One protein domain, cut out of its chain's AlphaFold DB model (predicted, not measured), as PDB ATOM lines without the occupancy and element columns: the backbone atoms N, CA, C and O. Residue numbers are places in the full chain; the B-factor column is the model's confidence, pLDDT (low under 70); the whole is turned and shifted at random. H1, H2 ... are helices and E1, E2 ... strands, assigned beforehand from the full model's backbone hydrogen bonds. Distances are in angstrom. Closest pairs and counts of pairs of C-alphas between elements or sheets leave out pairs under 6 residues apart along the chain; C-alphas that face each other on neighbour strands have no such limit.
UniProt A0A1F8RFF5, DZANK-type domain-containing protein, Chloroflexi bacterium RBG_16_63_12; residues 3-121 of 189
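Overview. This is residues 3 to 121 of the 189 residues of the protein "DZANK-type domain-containing protein" of Chloroflexi bacterium RBG_16_63_12 (UniProt A0A1F8RFF5). A twisted four-stranded sheet has two helices, H1 and H4, crossing over one face and a smaller helix, H3, over part of the opposite face; residues 94 to 101, before H4, stick out as a loop. The 119 printed residues run H1, E1, E2, E3, E4, H2, H3, H4, and the class is mixed, helices and strands. The sheet's order is E1, E2, E3, E4, a meander, each strand the antiparallel neighbour of the one before. The whole is compact, with a radius of gyration of the C-alphas of 14.2 A and spans of 41 by 32 by 22 A.

Arrangement. H1, residues 8 to 19, precedes three hairpins made by E1, residues 24 to 30, E2, residues 34 to 41, E3, residues 47 to 54, and E4, residues 57 to 63. Within hydrogen-bond range are N 27 and O 38 at 2.9 A, N 37 and O 49 at 2.8 A, and N 50 and O 61 at 2.8 A. H1 is on the sheet at a height of 7.2 A, along E2 at 4 degrees on the local plane; the closest C-alphas of H1 and E2, those of Ala 8 and Ser 34, are 5.4 A apart. H2, residues 66 to 69, only grazes the sheet. H3, residues 75 to 84, is on the face opposite to H1, over E3 and E4, and only just stands up from the sheet, rising 40.1 degrees; the closest C-alphas of H3 and E3, Ala 75 and Ala 52, are 5.3 A apart. H4, residues 105 to 119, is on the same face as H1 at a height of 8.0 A. H1 and H4 touch at a steep tilt of 57 degrees, opposite ways, closest at the C-alphas of Leu 15 and Ile 113, 6.8 A. Every O i to N i+4 pair is within hydrogen-bond range in H1, H3 and H4; H2 is too short for one.

Along the chain. H1 begins at C-alpha 8 (-45.703, -9.834, -5.719) and spans 16.7 A. E1 to E4 span 19.6, 23.5, 21.9 and 20.4 A, H3 14.3 A. H4 spans 21.3 A, to C-alpha 119 (-37.813, -0.164, -13.711).

Size, cuts and confidence. The farthest C-alphas, Glu 55 and Met 100, are 41.4 A apart. The printed part has no cut; the link H3 to H4, 20 residues, is long. Residues 65 to 103 have pLDDT under 70.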
ATOM      1  N   ASN A   3     -49.728  -1.746 -12.311       80.56
ATOM      2  CA  ASN A   3     -50.049  -2.628 -13.430       80.56
ATOM      3  C   ASN A   3     -48.775  -2.919 -14.203       80.56
ATOM      4  O   ASN A   3     -47.915  -2.055 -14.217       80.56
ATOM      5  N   GLY A   4     -48.643  -4.100 -14.796       79.19
ATOM      6  CA  GLY A   4     -47.455  -4.547 -15.515       79.19
ATOM      7  C   GLY A   4     -47.130  -6.012 -15.218       79.19
ATOM      8  O   GLY A   4     -47.879  -6.718 -14.550       79.19
ATOM      9  N   ARG A   5     -45.979  -6.496 -15.698       82.31
ATOM     10  CA  ARG A   5     -45.549  -7.901 -15.509       82.31
ATOM     11  C   ARG A   5     -44.869  -8.170 -14.160       82.31
ATOM     12  O   ARG A   5     -44.275  -9.233 -13.972       82.31
ATOM     13  N   ILE A   6     -44.894  -7.204 -13.246       87.50
ATOM     14  CA  ILE A   6     -44.300  -7.357 -11.922       87.50
ATOM     15  C   ILE A   6     -45.114  -8.362 -11.100       87.50
ATOM     16  O   ILE A   6     -46.341  -8.350 -11.136       87.50
ATOM     17  N   ARG A   7     -44.427  -9.245 -10.368       91.62
ATOM     18  CA  ARG A   7     -45.056 -10.221  -9.464       91.62
ATOM     19  C   ARG A   7     -44.803  -9.841  -8.015       91.62
ATOM     20  O   ARG A   7     -43.732  -9.318  -7.705       91.62
ATOM     21  N   ALA A   8     -45.733 -10.192  -7.132       93.25
ATOM     22  CA  ALA A   8     -45.703  -9.834  -5.719       93.25
ATOM     23  C   ALA A   8     -44.386 -10.205  -5.031       93.25
ATOM     24  O   ALA A   8     -43.712  -9.336  -4.483       93.25
ATOM     25  N   VAL A   9     -43.968 -11.470  -5.148       94.50
ATOM     26  CA  VAL A   9     -42.705 -11.956  -4.569       94.50
ATOM     27  C   VAL A   9     -41.496 -11.201  -5.125       94.50
ATOM     28  O   VAL A   9     -40.602 -10.846  -4.368       94.50
ATOM     29  N   ALA A  10     -41.477 -10.896  -6.426       94.19
ATOM     30  CA  ALA A  10     -40.357 -10.182  -7.037       94.19
ATOM     31  C   ALA A  10     -40.257  -8.730  -6.540       94.19
ATOM     32  O   ALA A  10     -39.161  -8.271  -6.220       94.19
ATOM     33  N   LEU A  11     -41.389  -8.020  -6.433       94.81
ATOM     34  CA  LEU A  11     -41.420  -6.676  -5.846       94.81
ATOM     35  C   LEU A  11     -40.994  -6.711  -4.374       94.81
ATOM     36  O   LEU A  11     -40.195  -5.882  -3.946       94.81
ATOM     37  N   ALA A  12     -41.495  -7.686  -3.616       95.75
ATOM     38  CA  ALA A  12     -41.172  -7.854  -2.207       95.75
ATOM     39  C   ALA A  12     -39.678  -8.132  -1.981       95.75
ATOM     40  O   ALA A  12     -39.071  -7.512  -1.112       95.75
ATOM     41  N   ASP A  13     -39.065  -8.994  -2.795       95.81
ATOM     42  CA  ASP A  13     -37.633  -9.297  -2.737       95.81
ATOM     43  C   ASP A  13     -36.776  -8.060  -3.017       95.81
ATOM     44  O   ASP A  13     -35.823  -7.779  -2.287       95.81
ATOM     45  N   GLN A  14     -37.126  -7.291  -4.052       95.81
ATOM     46  CA  GLN A  14     -36.401  -6.071  -4.409       95.81
ATOM     47  C   GLN A  14     -36.555  -4.980  -3.347       95.81
ATOM     48  O   GLN A  14     -35.581  -4.309  -2.999       95.81
ATOM     49  N   LEU A  15     -37.760  -4.825  -2.797       96.12
ATOM     50  CA  LEU A  15     -38.022  -3.888  -1.713       96.12
ATOM     51  C   LEU A  15     -37.247  -4.284  -0.451       96.12
ATOM     52  O   LEU A  15     -36.599  -3.440   0.162       96.12
ATOM     53  N   ALA A  16     -37.257  -5.572  -0.102       96.19
ATOM     54  CA  ALA A  16     -36.518  -6.086   1.040       96.19
ATOM     55  C   ALA A  16     -35.012  -5.855   0.886       96.19
ATOM     56  O   ALA A  16     -34.371  -5.374   1.817       96.19
ATOM     57  N   ALA A  17     -34.454  -6.125  -0.297       95.75
ATOM     58  CA  ALA A  17     -33.048  -5.868  -0.589       95.75
ATOM     59  C   ALA A  17     -32.686  -4.379  -0.457       95.75
ATOM     60  O   ALA A  17     -31.628  -4.056   0.080       95.75
ATOM     61  N   ARG A  18     -33.570  -3.470  -0.894       95.06
ATOM     62  CA  ARG A  18     -33.339  -2.017  -0.834       95.06
ATOM     63  C   ARG A  18     -33.273  -1.463   0.591       95.06
ATOM     64  O   ARG A  18     -32.551  -0.498   0.812       95.06
ATOM     65  N   PHE A  19     -33.998  -2.063   1.534       94.06
ATOM     66  CA  PHE A  19     -34.022  -1.643   2.940       94.06
ATOM     67  C   PHE A  19     -33.224  -2.563   3.871       94.06
ATOM     68  O   PHE A  19     -33.241  -2.367   5.079       94.06
ATOM     69  N   ASN A  20     -32.527  -3.577   3.362       91.94
ATOM     70  CA  ASN A  20     -31.679  -4.426   4.196       91.94
ATOM     71  C   ASN A  20     -30.287  -3.793   4.366       91.94
ATOM     72  O   ASN A  20     -29.309  -4.235   3.759       91.94
ATOM     73  N   ASP A  21     -30.213  -2.727   5.164       90.94
ATOM     74  CA  ASP A  21     -28.995  -1.955   5.435       90.94
ATOM     75  C   ASP A  21     -28.658  -1.888   6.943       90.94
ATOM     76  O   ASP A  21     -29.189  -2.637   7.757       90.94
ATOM     77  N   ARG A  22     -27.712  -1.026   7.343       87.62
ATOM     78  CA  ARG A  22     -27.295  -0.891   8.756       87.62
ATOM     79  C   ARG A  22     -28.303  -0.142   9.640       87.62
ATOM     80  O   ARG A  22     -28.207  -0.217  10.864       87.62
ATOM     81  N   GLN A  23     -29.194   0.644   9.047       86.38
ATOM     82  CA  GLN A  23     -30.163   1.497   9.740       86.38
ATOM     83  C   GLN A  23     -31.537   0.832   9.863       86.38
ATOM     84  O   GLN A  23     -32.294   1.151  10.783       86.38
ATOM     85  N   HIS A  24     -31.823  -0.130   8.990       91.12
ATOM     86  CA  HIS A  24     -33.112  -0.790   8.880       91.12
ATOM     87  C   HIS A  24     -33.004  -2.302   9.105       91.12
ATOM     88  O   HIS A  24     -31.975  -2.933   8.877       91.12
ATOM     89  N   ARG A  25     -34.100  -2.910   9.556       90.69
ATOM     90  CA  ARG A  25     -34.259  -4.365   9.629       90.69
ATOM     91  C   ARG A  25     -35.447  -4.776   8.791       90.69
ATOM     92  O   ARG A  25     -36.519  -4.183   8.914       90.69
ATOM     93  N   VAL A  26     -35.262  -5.830   8.005       94.25
ATOM     94  CA  VAL A  26     -36.307  -6.365   7.136       94.25
ATOM     95  C   VAL A  26     -36.633  -7.807   7.504       94.25
ATOM     96  O   VAL A  26     -35.736  -8.620   7.728       94.25
ATOM     97  N   LYS A  27     -37.926  -8.132   7.542       93.12
ATOM     98  CA  LYS A  27     -38.445  -9.503   7.524       93.12
ATOM     99  C   LYS A  27     -39.338  -9.659   6.298       93.12
ATOM    100  O   LYS A  27     -40.090  -8.746   5.978       93.12
ATOM    101  N   ILE A  28     -39.251 -10.801   5.626       93.62
ATOM    102  CA  ILE A  28     -40.093 -11.117   4.474       93.62
ATOM    103  C   ILE A  28     -40.755 -12.479   4.663       93.62
ATOM    104  O   ILE A  28     -40.071 -13.464   4.936       93.62
ATOM    105  N   ASP A  29     -42.069 -12.519   4.478       91.44
ATOM    106  CA  ASP A  29     -42.869 -13.738   4.415       91.44
ATOM    107  C   ASP A  29     -43.465 -13.831   3.002       91.44
ATOM    108  O   ASP A  29     -44.013 -12.860   2.480       91.44
ATOM    109  N   ARG A  30     -43.293 -14.976   2.335       91.50
ATOM    110  CA  ARG A  30     -43.723 -15.192   0.944       91.50
ATOM    111  C   ARG A  30     -44.834 -16.227   0.911       91.50
ATOM    112  O   ARG A  30     -44.713 -17.271   1.547       91.50
ATOM    113  N   TYR A  31     -45.848 -15.962   0.107       87.94
ATOM    114  CA  TYR A  31     -46.978 -16.848  -0.137       87.94
ATOM    115  C   TYR A  31     -47.092 -17.135  -1.641       87.94
ATOM    116  O   TYR A  31     -46.276 -16.659  -2.435       87.94
ATOM    117  N   ALA A  32     -48.078 -17.945  -2.037       84.88
ATOM    118  CA  ALA A  32     -48.277 -18.318  -3.439       84.88
ATOM    119  C   ALA A  32     -48.533 -17.084  -4.326       84.88
ATOM    120  O   ALA A  32     -47.817 -16.868  -5.306       84.88
ATOM    121  N   ASP A  33     -49.483 -16.238  -3.915       86.12
ATOM    122  CA  ASP A  33     -49.928 -15.069  -4.682       86.12
ATOM    123  C   ASP A  33     -49.674 -13.732  -3.987       86.12
ATOM    124  O   ASP A  33     -50.092 -12.680  -4.466       86.12
ATOM    125  N   SER A  34     -48.944 -13.741  -2.877       89.62
ATOM    126  CA  SER A  34     -48.683 -12.540  -2.095       89.62
ATOM    127  C   SER A  34     -47.357 -12.606  -1.340       89.62
ATOM    128  O   SER A  34     -46.680 -13.636  -1.290       89.62
ATOM    129  N   ALA A  35     -46.936 -11.474  -0.786       92.62
ATOM    130  CA  ALA A  35     -45.766 -11.365   0.068       92.62
ATOM    131  C   ALA A  35     -45.931 -10.214   1.065       92.62
ATOM    132  O   ALA A  35     -46.453  -9.150   0.729       92.62
ATOM    133  N   LEU A  36     -45.435 -10.419   2.282       91.06
ATOM    134  CA  LEU A  36     -45.362  -9.416   3.338       91.06
ATOM    135  C   LEU A  36     -43.904  -9.021   3.557       91.06
ATOM    136  O   LEU A  36     -43.051  -9.879   3.775       91.06
ATOM    137  N   VAL A  37     -43.617  -7.722   3.525       93.44
ATOM    138  CA  VAL A  37     -42.302  -7.146   3.821       93.44
ATOM    139  C   VAL A  37     -42.443  -6.217   5.013       93.44
ATOM    140  O   VAL A  37     -43.034  -5.146   4.912       93.44
ATOM    141  N   GLN A  38     -41.888  -6.610   6.149       91.56
ATOM    142  CA  GLN A  38     -41.848  -5.785   7.345       91.56
ATOM    143  C   GLN A  38     -40.514  -5.042   7.404       91.56
ATOM    144  O   GLN A  38     -39.461  -5.674   7.432       91.56
ATOM    145  N   ILE A  39     -40.560  -3.712   7.455       92.69
ATOM    146  CA  ILE A  39     -39.397  -2.820   7.461       92.69
ATOM    147  C   ILE A  39     -39.442  -1.988   8.742       92.69
ATOM    148  O   ILE A  39     -40.363  -1.202   8.948       92.69
ATOM    149  N   GLY A  40     -38.460  -2.165   9.620       88.75
ATOM    150  CA  GLY A  40     -38.308  -1.386  10.850       88.75
ATOM    151  C   GLY A  40     -37.039  -0.545  10.844       88.75
ATOM    152  O   GLY A  40     -36.033  -0.958  10.274       88.75
ATOM    153  N   SER A  41     -37.074   0.609  11.508       84.56
ATOM    154  CA  SER A  41     -35.877   1.378  11.870       84.56
ATOM    155  C   SER A  41     -35.462   1.062  13.314       84.56
ATOM    156  O   SER A  41     -36.162   0.344  14.028       84.56
ATOM    157  N   GLN A  42     -34.321   1.590  13.769       76.19
ATOM    158  CA  GLN A  42     -33.800   1.319  15.121       76.19
ATOM    159  C   GLN A  42     -34.739   1.748  16.264       76.19
ATOM    160  O   GLN A  42     -34.710   1.141  17.333       76.19
ATOM    161  N   HIS A  43     -35.564   2.777  16.051       72.50
ATOM    162  CA  HIS A  43     -36.389   3.388  17.102       72.50
ATOM    163  C   HIS A  43     -37.862   3.581  16.711       72.50
ATOM    164  O   HIS A  43     -38.607   4.202  17.460       72.50
ATOM    165  N   GLY A  44     -38.293   3.069  15.553       74.12
ATOM    166  CA  GLY A  44     -39.655   3.250  15.046       74.12
ATOM    167  C   GLY A  44     -40.471   1.959  15.025       74.12
ATOM    168  O   GLY A  44     -39.928   0.863  14.873       74.12
ATOM    169  N   THR A  45     -41.797   2.093  15.107       79.25
ATOM    170  CA  THR A  45     -42.723   0.987  14.827       79.25
ATOM    171  C   THR A  45     -42.496   0.483  13.400       79.25
ATOM    172  O   THR A  45     -42.566   1.292  12.467       79.25
ATOM    173  N   PRO A  46     -42.236  -0.822  13.202       85.62
ATOM    174  CA  PRO A  46     -42.069  -1.380  11.874       85.62
ATOM    175  C   PRO A  46     -43.304  -1.171  11.007       85.62
ATOM    176  O   PRO A  46     -44.436  -1.139  11.485       85.62
ATOM    177  N   ILE A  47     -43.061  -1.062   9.714       86.81
ATOM    178  CA  ILE A  47     -44.084  -0.921   8.697       86.81
ATOM    179  C   ILE A  47     -44.163  -2.229   7.932       86.81
ATOM    180  O   ILE A  47     -43.155  -2.700   7.409       86.81
ATOM    181  N   THR A  48     -45.356  -2.796   7.836       87.06
ATOM    182  CA  THR A  48     -45.628  -3.976   7.023       87.06
ATOM    183  C   THR A  48     -46.194  -3.536   5.682       87.06
ATOM    184  O   THR A  48     -47.255  -2.915   5.610       87.06
ATOM    185  N   VAL A  49     -45.476  -3.858   4.614       89.88
ATOM    186  CA  VAL A  49     -45.915  -3.725   3.227       89.88
ATOM    187  C   VAL A  49     -46.459  -5.069   2.787       89.88
ATOM    188  O   VAL A  49     -45.744  -6.066   2.815       89.88
ATOM    189  N   HIS A  50     -47.710  -5.098   2.357       87.88
ATOM    190  CA  HIS A  50     -48.291  -6.262   1.720       87.88
ATOM    191  C   HIS A  50     -48.369  -6.045   0.219       87.88
ATOM    192  O   HIS A  50     -48.821  -4.998  -0.247       87.88
ATOM    193  N   VAL A  51     -47.912  -7.041  -0.528       89.81
ATOM    194  CA  VAL A  51     -47.951  -7.062  -1.981       89.81
ATOM    195  C   VAL A  51     -48.714  -8.302  -2.404       89.81
ATOM    196  O   VAL A  51     -48.305  -9.408  -2.073       89.81
ATOM    197  N   ALA A  52     -49.792  -8.131  -3.157       88.75
ATOM    198  CA  ALA A  52     -50.603  -9.230  -3.657       88.75
ATOM    199  C   ALA A  52     -50.681  -9.175  -5.184       88.75
ATOM    200  O   ALA A  52     -50.824  -8.093  -5.757       88.75
ATOM    201  N   ASN A  53     -50.565 -10.324  -5.849       87.00
ATOM    202  CA  ASN A  53     -50.824 -10.440  -7.277       87.00
ATOM    203  C   ASN A  53     -52.299 -10.130  -7.530       87.00
ATOM    204  O   ASN A  53     -53.179 -10.571  -6.797       87.00
ATOM    205  N   ILE A  54     -52.559  -9.389  -8.592       81.75
ATOM    206  CA  ILE A  54     -53.897  -9.148  -9.120       81.75
ATOM    207  C   ILE A  54     -53.845  -9.339 -10.632       81.75
ATOM    208  O   ILE A  54     -52.764  -9.379 -11.231       81.75
ATOM    209  N   GLU A  55     -55.005  -9.408 -11.271       76.88
ATOM    210  CA  GLU A  55     -55.049  -9.390 -12.727       76.88
ATOM    211  C   GLU A  55     -54.346  -8.132 -13.267       76.88
ATOM    212  O   GLU A  55     -54.666  -7.001 -12.902       76.88
ATOM    213  N   GLY A  56     -53.341  -8.339 -14.119       77.88
ATOM    214  CA  GLY A  56     -52.593  -7.251 -14.744       77.88
ATOM    215  C   GLY A  56     -51.536  -6.571 -13.867       77.88
ATOM    216  O   GLY A  56     -50.975  -5.579 -14.328       77.88
ATOM    217  N   GLY A  57     -51.218  -7.067 -12.661       84.12
ATOM    218  CA  GLY A  57     -50.091  -6.546 -11.874       84.12
ATOM    219  C   GLY A  57     -50.106  -6.907 -10.387       84.12
ATOM    220  O   GLY A  57     -50.335  -8.053 -10.010       84.12
ATOM    221  N   VAL A  58     -49.830  -5.917  -9.531       86.75
ATOM    222  CA  VAL A  58     -49.802  -6.073  -8.067       86.75
ATOM    223  C   VAL A  58     -50.585  -4.982  -7.335       86.75
ATOM    224  O   VAL A  58     -50.522  -3.785  -7.646       86.75
ATOM    225  N   LEU A  59     -51.295  -5.385  -6.287       83.50
ATOM    226  CA  LEU A  59     -51.820  -4.495  -5.264       83.50
ATOM    227  C   LEU A  59     -50.776  -4.348  -4.158       83.50
ATOM    228  O   LEU A  59     -50.232  -5.336  -3.682       83.50
ATOM    229  N   VAL A  60     -50.511  -3.108  -3.748       86.12
ATOM    230  CA  VAL A  60     -49.607  -2.811  -2.635       86.12
ATOM    231  C   VAL A  60     -50.383  -2.044  -1.579       86.12
ATOM    232  O   VAL A  60     -50.988  -1.016  -1.894       86.12
ATOM    233  N   THR A  61     -50.345  -2.538  -0.347       79.88
ATOM    234  CA  THR A  61     -50.916  -1.899   0.843       79.88
ATOM    235  C   THR A  61     -49.858  -1.819   1.933       79.88
ATOM    236  O   THR A  61     -48.899  -2.587   1.938       79.88
ATOM    237  N   MET A  62     -50.005  -0.883   2.864       83.62
ATOM    238  CA  MET A  62     -49.015  -0.661   3.912       83.62
ATOM    239  C   MET A  62     -49.708  -0.342   5.232       83.62
ATOM    240  O   MET A  62     -50.666   0.428   5.248       83.62
ATOM    241  N   SER A  63     -49.233  -0.925   6.330       75.12
ATOM    242  CA  SER A  63     -49.784  -0.694   7.666       75.12
ATOM    243  C   SER A  63     -48.707  -0.748   8.748       75.12
ATOM    244  O   SER A  63     -47.652  -1.352   8.569       75.12
ATOM    245  N   ARG A  64     -48.982  -0.095   9.880       75.38
ATOM    246  CA  ARG A  64     -48.207  -0.230  11.126       75.38
ATOM    247  C   ARG A  64     -48.790  -1.299  12.054       75.38
ATOM    248  O   ARG A  64     -48.116  -1.719  12.987       75.38
ATOM    249  N   ASP A  65     -50.029  -1.712  11.805       66.69
ATOM    250  CA  ASP A  65     -50.680  -2.806  12.512       66.69
ATOM    251  C   ASP A  65     -50.372  -4.115  11.773       66.69
ATOM    252  O   ASP A  65     -50.664  -4.265  10.583       66.69
ATOM    253  N   ARG A  66     -49.709  -5.033  12.475       56.22
ATOM    254  CA  ARG A  66     -49.226  -6.302  11.932       56.22
ATOM    255  C   ARG A  66     -50.299  -7.391  11.967       56.22
ATOM    256  O   ARG A  66     -50.340  -8.223  11.064       56.22
ATOM    257  N   ASP A  67     -51.184  -7.363  12.962       58.47
ATOM    258  CA  ASP A  67     -52.081  -8.485  13.261       58.47
ATOM    259  C   ASP A  67     -53.156  -8.680  12.192       58.47
ATOM    260  O   ASP A  67     -53.663  -9.788  12.011       58.47
ATOM    261  N   TRP A  68     -53.525  -7.616  11.480       59.88
ATOM    262  CA  TRP A  68     -54.541  -7.707  10.438       59.88
ATOM    263  C   TRP A  68     -53.968  -8.182   9.094       59.88
ATOM    264  O   TRP A  68     -54.611  -9.005   8.453       59.88
ATOM    265  N   LEU A  69     -52.770  -7.739   8.682       60.38
ATOM    266  CA  LEU A  69     -52.157  -8.161   7.409       60.38
ATOM    267  C   LEU A  69     -51.686  -9.616   7.445       60.38
ATOM    268  O   LEU A  69     -51.846 -10.317   6.452       60.38
ATOM    269  N   ASP A  70     -51.193 -10.095   8.591       57.62
ATOM    270  CA  ASP A  70     -50.807 -11.505   8.762       57.62
ATOM    271  C   ASP A  70     -52.022 -12.458   8.609       57.62
ATOM    272  O   ASP A  70     -51.849 -13.645   8.337       57.62
ATOM    273  N   ARG A  71     -53.260 -11.953   8.755       59.06
ATOM    274  CA  ARG A  71     -54.504 -12.731   8.593       59.06
ATOM    275  C   ARG A  71     -55.044 -12.760   7.166       59.06
ATOM    276  O   ARG A  71     -55.912 -13.589   6.908       59.06
ATOM    277  N   VAL A  72     -54.588 -11.881   6.270       58.94
ATOM    278  CA  VAL A  72     -55.121 -11.795   4.903       58.94
ATOM    279  C   VAL A  72     -54.053 -12.211   3.900       58.94
ATOM    280  O   VAL A  72     -53.203 -11.419   3.502       58.94
ATOM    281  N   ALA A  73     -54.097 -13.482   3.502       54.62
ATOM    282  CA  ALA A  73     -53.126 -14.067   2.578       54.62
ATOM    283  C   ALA A  73     -53.492 -13.862   1.095       54.62
ATOM    284  O   ALA A  73     -52.627 -14.021   0.231       54.62
ATOM    285  N   ASP A  74     -54.747 -13.507   0.798       65.62
ATOM    286  CA  ASP A  74     -55.313 -13.468  -0.556       65.62
ATOM    287  C   ASP A  74     -55.691 -12.042  -1.005       65.62
ATOM    288  O   ASP A  74     -56.197 -11.223  -0.229       65.62
ATOM    289  N   ALA A  75     -55.445 -11.738  -2.283       61.06
ATOM    290  CA  ALA A  75     -55.741 -10.443  -2.890       61.06
ATOM    291  C   ALA A  75     -57.246 -10.140  -2.972       61.06
ATOM    292  O   ALA A  75     -57.645  -8.992  -2.794       61.06
ATOM    293  N   SER A  76     -58.068 -11.156  -3.233       60.06
ATOM    294  CA  SER A  76     -59.530 -11.092  -3.324       60.06
ATOM    295  C   SER A  76     -60.142 -10.797  -1.964       60.06
ATOM    296  O   SER A  76     -60.997  -9.925  -1.863       60.06
ATOM    297  N   GLU A  77     -59.646 -11.426  -0.896       63.94
ATOM    298  CA  GLU A  77     -60.128 -11.150   0.462       63.94
ATOM    299  C   GLU A  77     -59.792  -9.709   0.895       63.94
ATOM    300  O   GLU A  77     -60.609  -9.034   1.527       63.94
ATOM    301  N   LEU A  78     -58.629  -9.181   0.490       62.75
ATOM    302  CA  LEU A  78     -58.319  -7.752   0.646       62.75
ATOM    303  C   LEU A  78     -59.218  -6.870  -0.214       62.75
ATOM    304  O   LEU A  78     -59.715  -5.862   0.281       62.75
ATOM    305  N   LEU A  79     -59.425  -7.279  -1.468       61.50
ATOM    306  CA  LEU A  79     -60.437  -6.823  -2.425       61.50
ATOM    307  C   LEU A  79     -61.788  -6.514  -1.771       61.50
ATOM    308  O   LEU A  79     -62.317  -5.401  -1.787       61.50
ATOM    309  N   GLU A  80     -62.352  -7.557  -1.187       59.50
ATOM    310  CA  GLU A  80     -63.695  -7.583  -0.629       59.50
ATOM    311  C   GLU A  80     -63.769  -6.852   0.712       59.50
ATOM    312  O   GLU A  80     -64.721  -6.109   0.973       59.50
ATOM    313  N   ARG A  81     -62.748  -6.988   1.566       54.09
ATOM    314  CA  ARG A  81     -62.694  -6.280   2.856       54.09
ATOM    315  C   ARG A  81     -62.482  -4.783   2.693       54.09
ATOM    316  O   ARG A  81     -63.081  -4.003   3.425       54.09
ATOM    317  N   ALA A  82     -61.707  -4.373   1.696       53.47
ATOM    318  CA  ALA A  82     -61.614  -2.990   1.251       53.47
ATOM    319  C   ALA A  82     -62.966  -2.397   0.847       53.47
ATOM    320  O   ALA A  82     -63.256  -1.239   1.145       53.47
ATOM    321  N   ALA A  83     -63.774  -3.197   0.147       50.03
ATOM    322  CA  ALA A  83     -65.093  -2.799  -0.321       50.03
ATOM    323  C   ALA A  83     -66.130  -2.740   0.816       50.03
ATOM    324  O   ALA A  83     -67.022  -1.896   0.779       50.03
ATOM    325  N   THR A  84     -66.008  -3.597   1.836       44.12
ATOM    326  CA  THR A  84     -66.964  -3.700   2.959       44.12
ATOM    327  C   THR A  84     -66.592  -2.867   4.187       44.12
ATOM    328  O   THR A  84     -67.482  -2.440   4.920       44.12
ATOM    329  N   ASN A  85     -65.309  -2.579   4.411       47.25
ATOM    330  CA  ASN A  85     -64.838  -1.641   5.427       47.25
ATOM    331  C   ASN A  85     -63.777  -0.698   4.825       47.25
ATOM    332  O   ASN A  85     -62.574  -0.955   4.930       47.25
ATOM    333  N   PRO A  86     -64.198   0.422   4.210       39.72
ATOM    334  CA  PRO A  86     -63.306   1.317   3.471       39.72
ATOM    335  C   PRO A  86     -62.244   2.005   4.348       39.72
ATOM    336  O   PRO A  86     -61.258   2.523   3.821       39.72
ATOM    337  N   VAL A  87     -62.395   1.971   5.680       47.28
ATOM    338  CA  VAL A  87     -61.389   2.457   6.642       47.28
ATOM    339  C   VAL A  87     -60.224   1.471   6.805       47.28
ATOM    340  O   VAL A  87     -59.127   1.884   7.158       47.28
ATOM    341  N   SER A  88     -60.401   0.190   6.470       45.34
ATOM    342  CA  SER A  88     -59.327  -0.813   6.536       45.34
ATOM    343  C   SER A  88     -58.290  -0.686   5.411       45.34
ATOM    344  O   SER A  88     -57.175  -1.175   5.564       45.34
ATOM    345  N   LEU A  89     -58.620  -0.005   4.302       44.91
ATOM    346  CA  LEU A  89     -57.663   0.359   3.240       44.91
ATOM    347  C   LEU A  89     -57.126   1.782   3.347       44.91
ATOM    348  O   LEU A  89     -56.185   2.143   2.629       44.91
ATOM    349  N   LEU A  90     -57.710   2.600   4.222       41.53
ATOM    350  CA  LEU A  90     -57.075   3.837   4.615       41.53
ATOM    351  C   LEU A  90     -55.786   3.448   5.329       41.53
ATOM    352  O   LEU A  90     -55.766   3.019   6.479       41.53
ATOM    353  N   ALA A  91     -54.684   3.660   4.618       38.81
ATOM    354  CA  ALA A  91     -53.535   4.302   5.206       38.81
ATOM    355  C   ALA A  91     -54.043   5.359   6.202       38.81
ATOM    356  O   ALA A  91     -54.370   6.485   5.826       38.81
ATOM    357  N   LEU A  92     -54.125   4.968   7.474       36.31
ATOM    358  CA  LEU A  92     -53.954   5.859   8.601       36.31
ATOM    359  C   LEU A  92     -52.537   6.411   8.432       36.31
ATOM    360  O   LEU A  92     -51.577   5.921   9.023       36.31
ATOM    361  N   LEU A  93     -52.396   7.402   7.549       36.12
ATOM    362  CA  LEU A  93     -51.533   8.524   7.852       36.12
ATOM    363  C   LEU A  93     -51.955   8.943   9.258       36.12
ATOM    364  O   LEU A  93     -53.109   9.334   9.439       36.12
ATOM    365  N   PRO A  94     -51.096   8.798  10.275       35.16
ATOM    366  CA  PRO A  94     -51.357   9.502  11.501       35.16
ATOM    367  C   PRO A  94     -51.313  10.986  11.130       35.16
ATOM    368  O   PRO A  94     -50.284  11.466  10.644       35.16
ATOM    369  N   ASP A  95     -52.401  11.710  11.376       46.56
ATOM    370  CA  ASP A  95     -52.275  13.107  11.766       46.56
ATOM    371  C   ASP A  95     -51.486  13.102  13.076       46.56
ATOM    372  O   ASP A  95     -52.043  12.976  14.163       46.56
ATOM    373  N   VAL A  96     -50.161  13.149  12.980       41.84
ATOM    374  CA  VAL A  96     -49.310  13.401  14.138       41.84
ATOM    375  C   VAL A  96     -48.417  14.570  13.781       41.84
ATOM    376  O   VAL A  96     -47.312  14.449  13.253       41.84
ATOM    377  N   ILE A  97     -48.965  15.745  14.078       49.06
ATOM    378  CA  ILE A  97     -48.174  16.900  14.467       49.06
ATOM    379  C   ILE A  97     -47.326  16.463  15.666       49.06
ATOM    380  O   ILE A  97     -47.859  16.121  16.717       49.06
ATOM    381  N   GLY A  98     -46.008  16.519  15.485       43.53
ATOM    382  CA  GLY A  98     -45.032  16.521  16.567       43.53
ATOM    383  C   GLY A  98     -44.383  15.175  16.859       43.53
ATOM    384  O   GLY A  98     -44.761  14.515  17.808       43.53
ATOM    385  N   GLU A  99     -43.313  14.848  16.132       39.41
ATOM    386  CA  GLU A  99     -42.138  14.205  16.736       39.41
ATOM    387  C   GLU A  99     -40.897  14.517  15.884       39.41
ATOM    388  O   GLU A  99     -40.661  13.978  14.803       39.41
ATOM    389  N   MET A 100     -40.117  15.491  16.353       45.38
ATOM    390  CA  MET A 100     -38.853  15.885  15.743       45.38
ATOM    391  C   MET A 100     -37.836  14.735  15.869       45.38
ATOM    392  O   MET A 100     -37.587  14.257  16.971       45.38
ATOM    393  N   LYS A 101     -37.194  14.371  14.744       49.53
ATOM    394  CA  LYS A 101     -36.054  13.430  14.581       49.53
ATOM    395  C   LYS A 101     -36.324  11.916  14.456       49.53
ATOM    396  O   LYS A 101     -35.369  11.152  14.570       49.53
ATOM    397  N   GLN A 102     -37.527  11.452  14.127       55.44
ATOM    398  CA  GLN A 102     -37.687  10.070  13.638       55.44
ATOM    399  C   GLN A 102     -37.708  10.027  12.107       55.44
ATOM    400  O   GLN A 102     -38.315  10.878  11.456       55.44
ATOM    401  N   GLU A 103     -37.007   9.059  11.511       63.06
ATOM    402  CA  GLU A 103     -37.035   8.858  10.062       63.06
ATOM    403  C   GLU A 103     -38.465   8.580   9.589       63.06
ATOM    404  O   GLU A 103     -39.111   7.629  10.034       63.06
ATOM    405  N   ASN A 104     -38.953   9.390   8.648       75.25
ATOM    406  CA  ASN A 104     -40.261   9.183   8.041       75.25
ATOM    407  C   ASN A 104     -40.162   8.058   6.998       75.25
ATOM    408  O   ASN A 104     -39.960   8.290   5.807       75.25
ATOM    409  N   LEU A 105     -40.219   6.819   7.484       84.25
ATOM    410  CA  LEU A 105     -40.077   5.596   6.699       84.25
ATOM    411  C   LEU A 105     -41.209   5.349   5.667       84.25
ATOM    412  O   LEU A 105     -40.881   4.909   4.565       84.25
ATOM    413  N   PRO A 106     -42.502   5.653   5.930       85.50
ATOM    414  CA  PRO A 106     -43.575   5.389   4.967       85.50
ATOM    415  C   PRO A 106     -43.377   6.068   3.595       85.50
ATOM    416  O   PRO A 106     -43.471   5.364   2.589       85.50
ATOM    417  N   PRO A 107     -43.050   7.377   3.500       82.62
ATOM    418  CA  PRO A 107     -42.741   8.005   2.212       82.62
ATOM    419  C   PRO A 107     -41.549   7.361   1.499       82.62
ATOM    420  O   PRO A 107     -41.656   7.038   0.322       82.62
ATOM    421  N   LYS A 108     -40.452   7.071   2.217       88.69
ATOM    422  CA  LYS A 108     -39.268   6.409   1.634       88.69
ATOM    423  C   LYS A 108     -39.610   5.041   1.036       88.69
ATOM    424  O   LYS A 108     -39.115   4.695  -0.034       88.69
ATOM    425  N   ILE A 109     -40.436   4.254   1.732       91.75
ATOM    426  CA  ILE A 109     -40.921   2.958   1.241       91.75
ATOM    427  C   ILE A 109     -41.747   3.155  -0.031       91.75
ATOM    428  O   ILE A 109     -41.550   2.433  -1.005       91.75
ATOM    429  N   TRP A 110     -42.648   4.138  -0.042       87.00
ATOM    430  CA  TRP A 110     -43.488   4.409  -1.203       87.00
ATOM    431  C   TRP A 110     -42.677   4.843  -2.428       87.00
ATOM    432  O   TRP A 110     -42.903   4.332  -3.525       87.00
ATOM    433  N   ASP A 111     -41.693   5.720  -2.239       85.88
ATOM    434  CA  ASP A 111     -40.776   6.146  -3.298       85.88
ATOM    435  C   ASP A 111     -39.977   4.960  -3.847       85.88
ATOM    436  O   ASP A 111     -39.901   4.765  -5.059       85.88
ATOM    437  N   ALA A 112     -39.472   4.090  -2.967       92.00
ATOM    438  CA  ALA A 112     -38.792   2.865  -3.372       92.00
ATOM    439  C   ALA A 112     -39.694   1.931  -4.195       92.00
ATOM    440  O   ALA A 112     -39.243   1.383  -5.197       92.00
ATOM    441  N   ILE A 113     -40.962   1.757  -3.807       90.94
ATOM    442  CA  ILE A 113     -41.920   0.958  -4.582       90.94
ATOM    443  C   ILE A 113     -42.134   1.584  -5.964       90.94
ATOM    444  O   ILE A 113     -42.096   0.864  -6.959       90.94
ATOM    445  N   ASN A 114     -42.319   2.906  -6.050       85.44
ATOM    446  CA  ASN A 114     -42.486   3.592  -7.334       85.44
ATOM    447  C   ASN A 114     -41.261   3.406  -8.243       85.44
ATOM    448  O   ASN A 114     -41.439   3.078  -9.414       85.44
ATOM    449  N   ASP A 115     -40.043   3.546  -7.710       87.88
ATOM    450  CA  ASP A 115     -38.795   3.331  -8.454       87.88
ATOM    451  C   ASP A 115     -38.693   1.899  -9.004       87.88
ATOM    452  O   ASP A 115     -38.410   1.689 -10.185       87.88
ATOM    453  N   LEU A 116     -38.927   0.896  -8.149       90.88
ATOM    454  CA  LEU A 116     -38.837  -0.522  -8.516       90.88
ATOM    455  C   LEU A 116     -39.872  -0.886  -9.584       90.88
ATOM    456  O   LEU A 116     -39.560  -1.530 -10.589       90.88
ATOM    457  N   CYS A 117     -41.100  -0.412  -9.396       86.44
ATOM    458  CA  CYS A 117     -42.181  -0.596 -10.346       86.44
ATOM    459  C   CYS A 117     -41.848   0.098 -11.686       86.44
ATOM    460  O   CYS A 117     -41.940  -0.547 -12.733       86.44
ATOM    461  N   ALA A 118     -41.317   1.327 -11.678       82.88
ATOM    462  CA  ALA A 118     -40.895   2.034 -12.891       82.88
ATOM    463  C   ALA A 118     -39.837   1.265 -13.707       82.88
ATOM    464  O   ALA A 118     -39.968   1.154 -14.928       82.88
ATOM    465  N   LEU A 119     -38.836   0.664 -13.050       80.06
ATOM    466  CA  LEU A 119     -37.813  -0.164 -13.711       80.06
ATOM    467  C   LEU A 119     -38.408  -1.398 -14.401       80.06
ATOM    468  O   LEU A 119     -37.950  -1.811 -15.467       80.06
ATOM    469  N   SER A 120     -39.457  -1.974 -13.816       74.88
ATOM    470  CA  SER A 120     -40.167  -3.126 -14.378       74.88
ATOM    471  C   SER A 120     -41.205  -2.764 -15.449       74.88
ATOM    472  O   SER A 120     -41.902  -3.655 -15.937       74.88
ATOM    473  N   ARG A 121     -41.308  -1.475 -15.827       73.19
ATOM    474  CA  ARG A 121     -42.422  -0.924 -16.621       73.19
ATOM    475  C   ARG A 121     -43.778  -1.283 -16.018       73.19
ATOM    476  O   ARG A 121     -44.720  -1.561 -16.743       73.19
TER     477      ARG A 121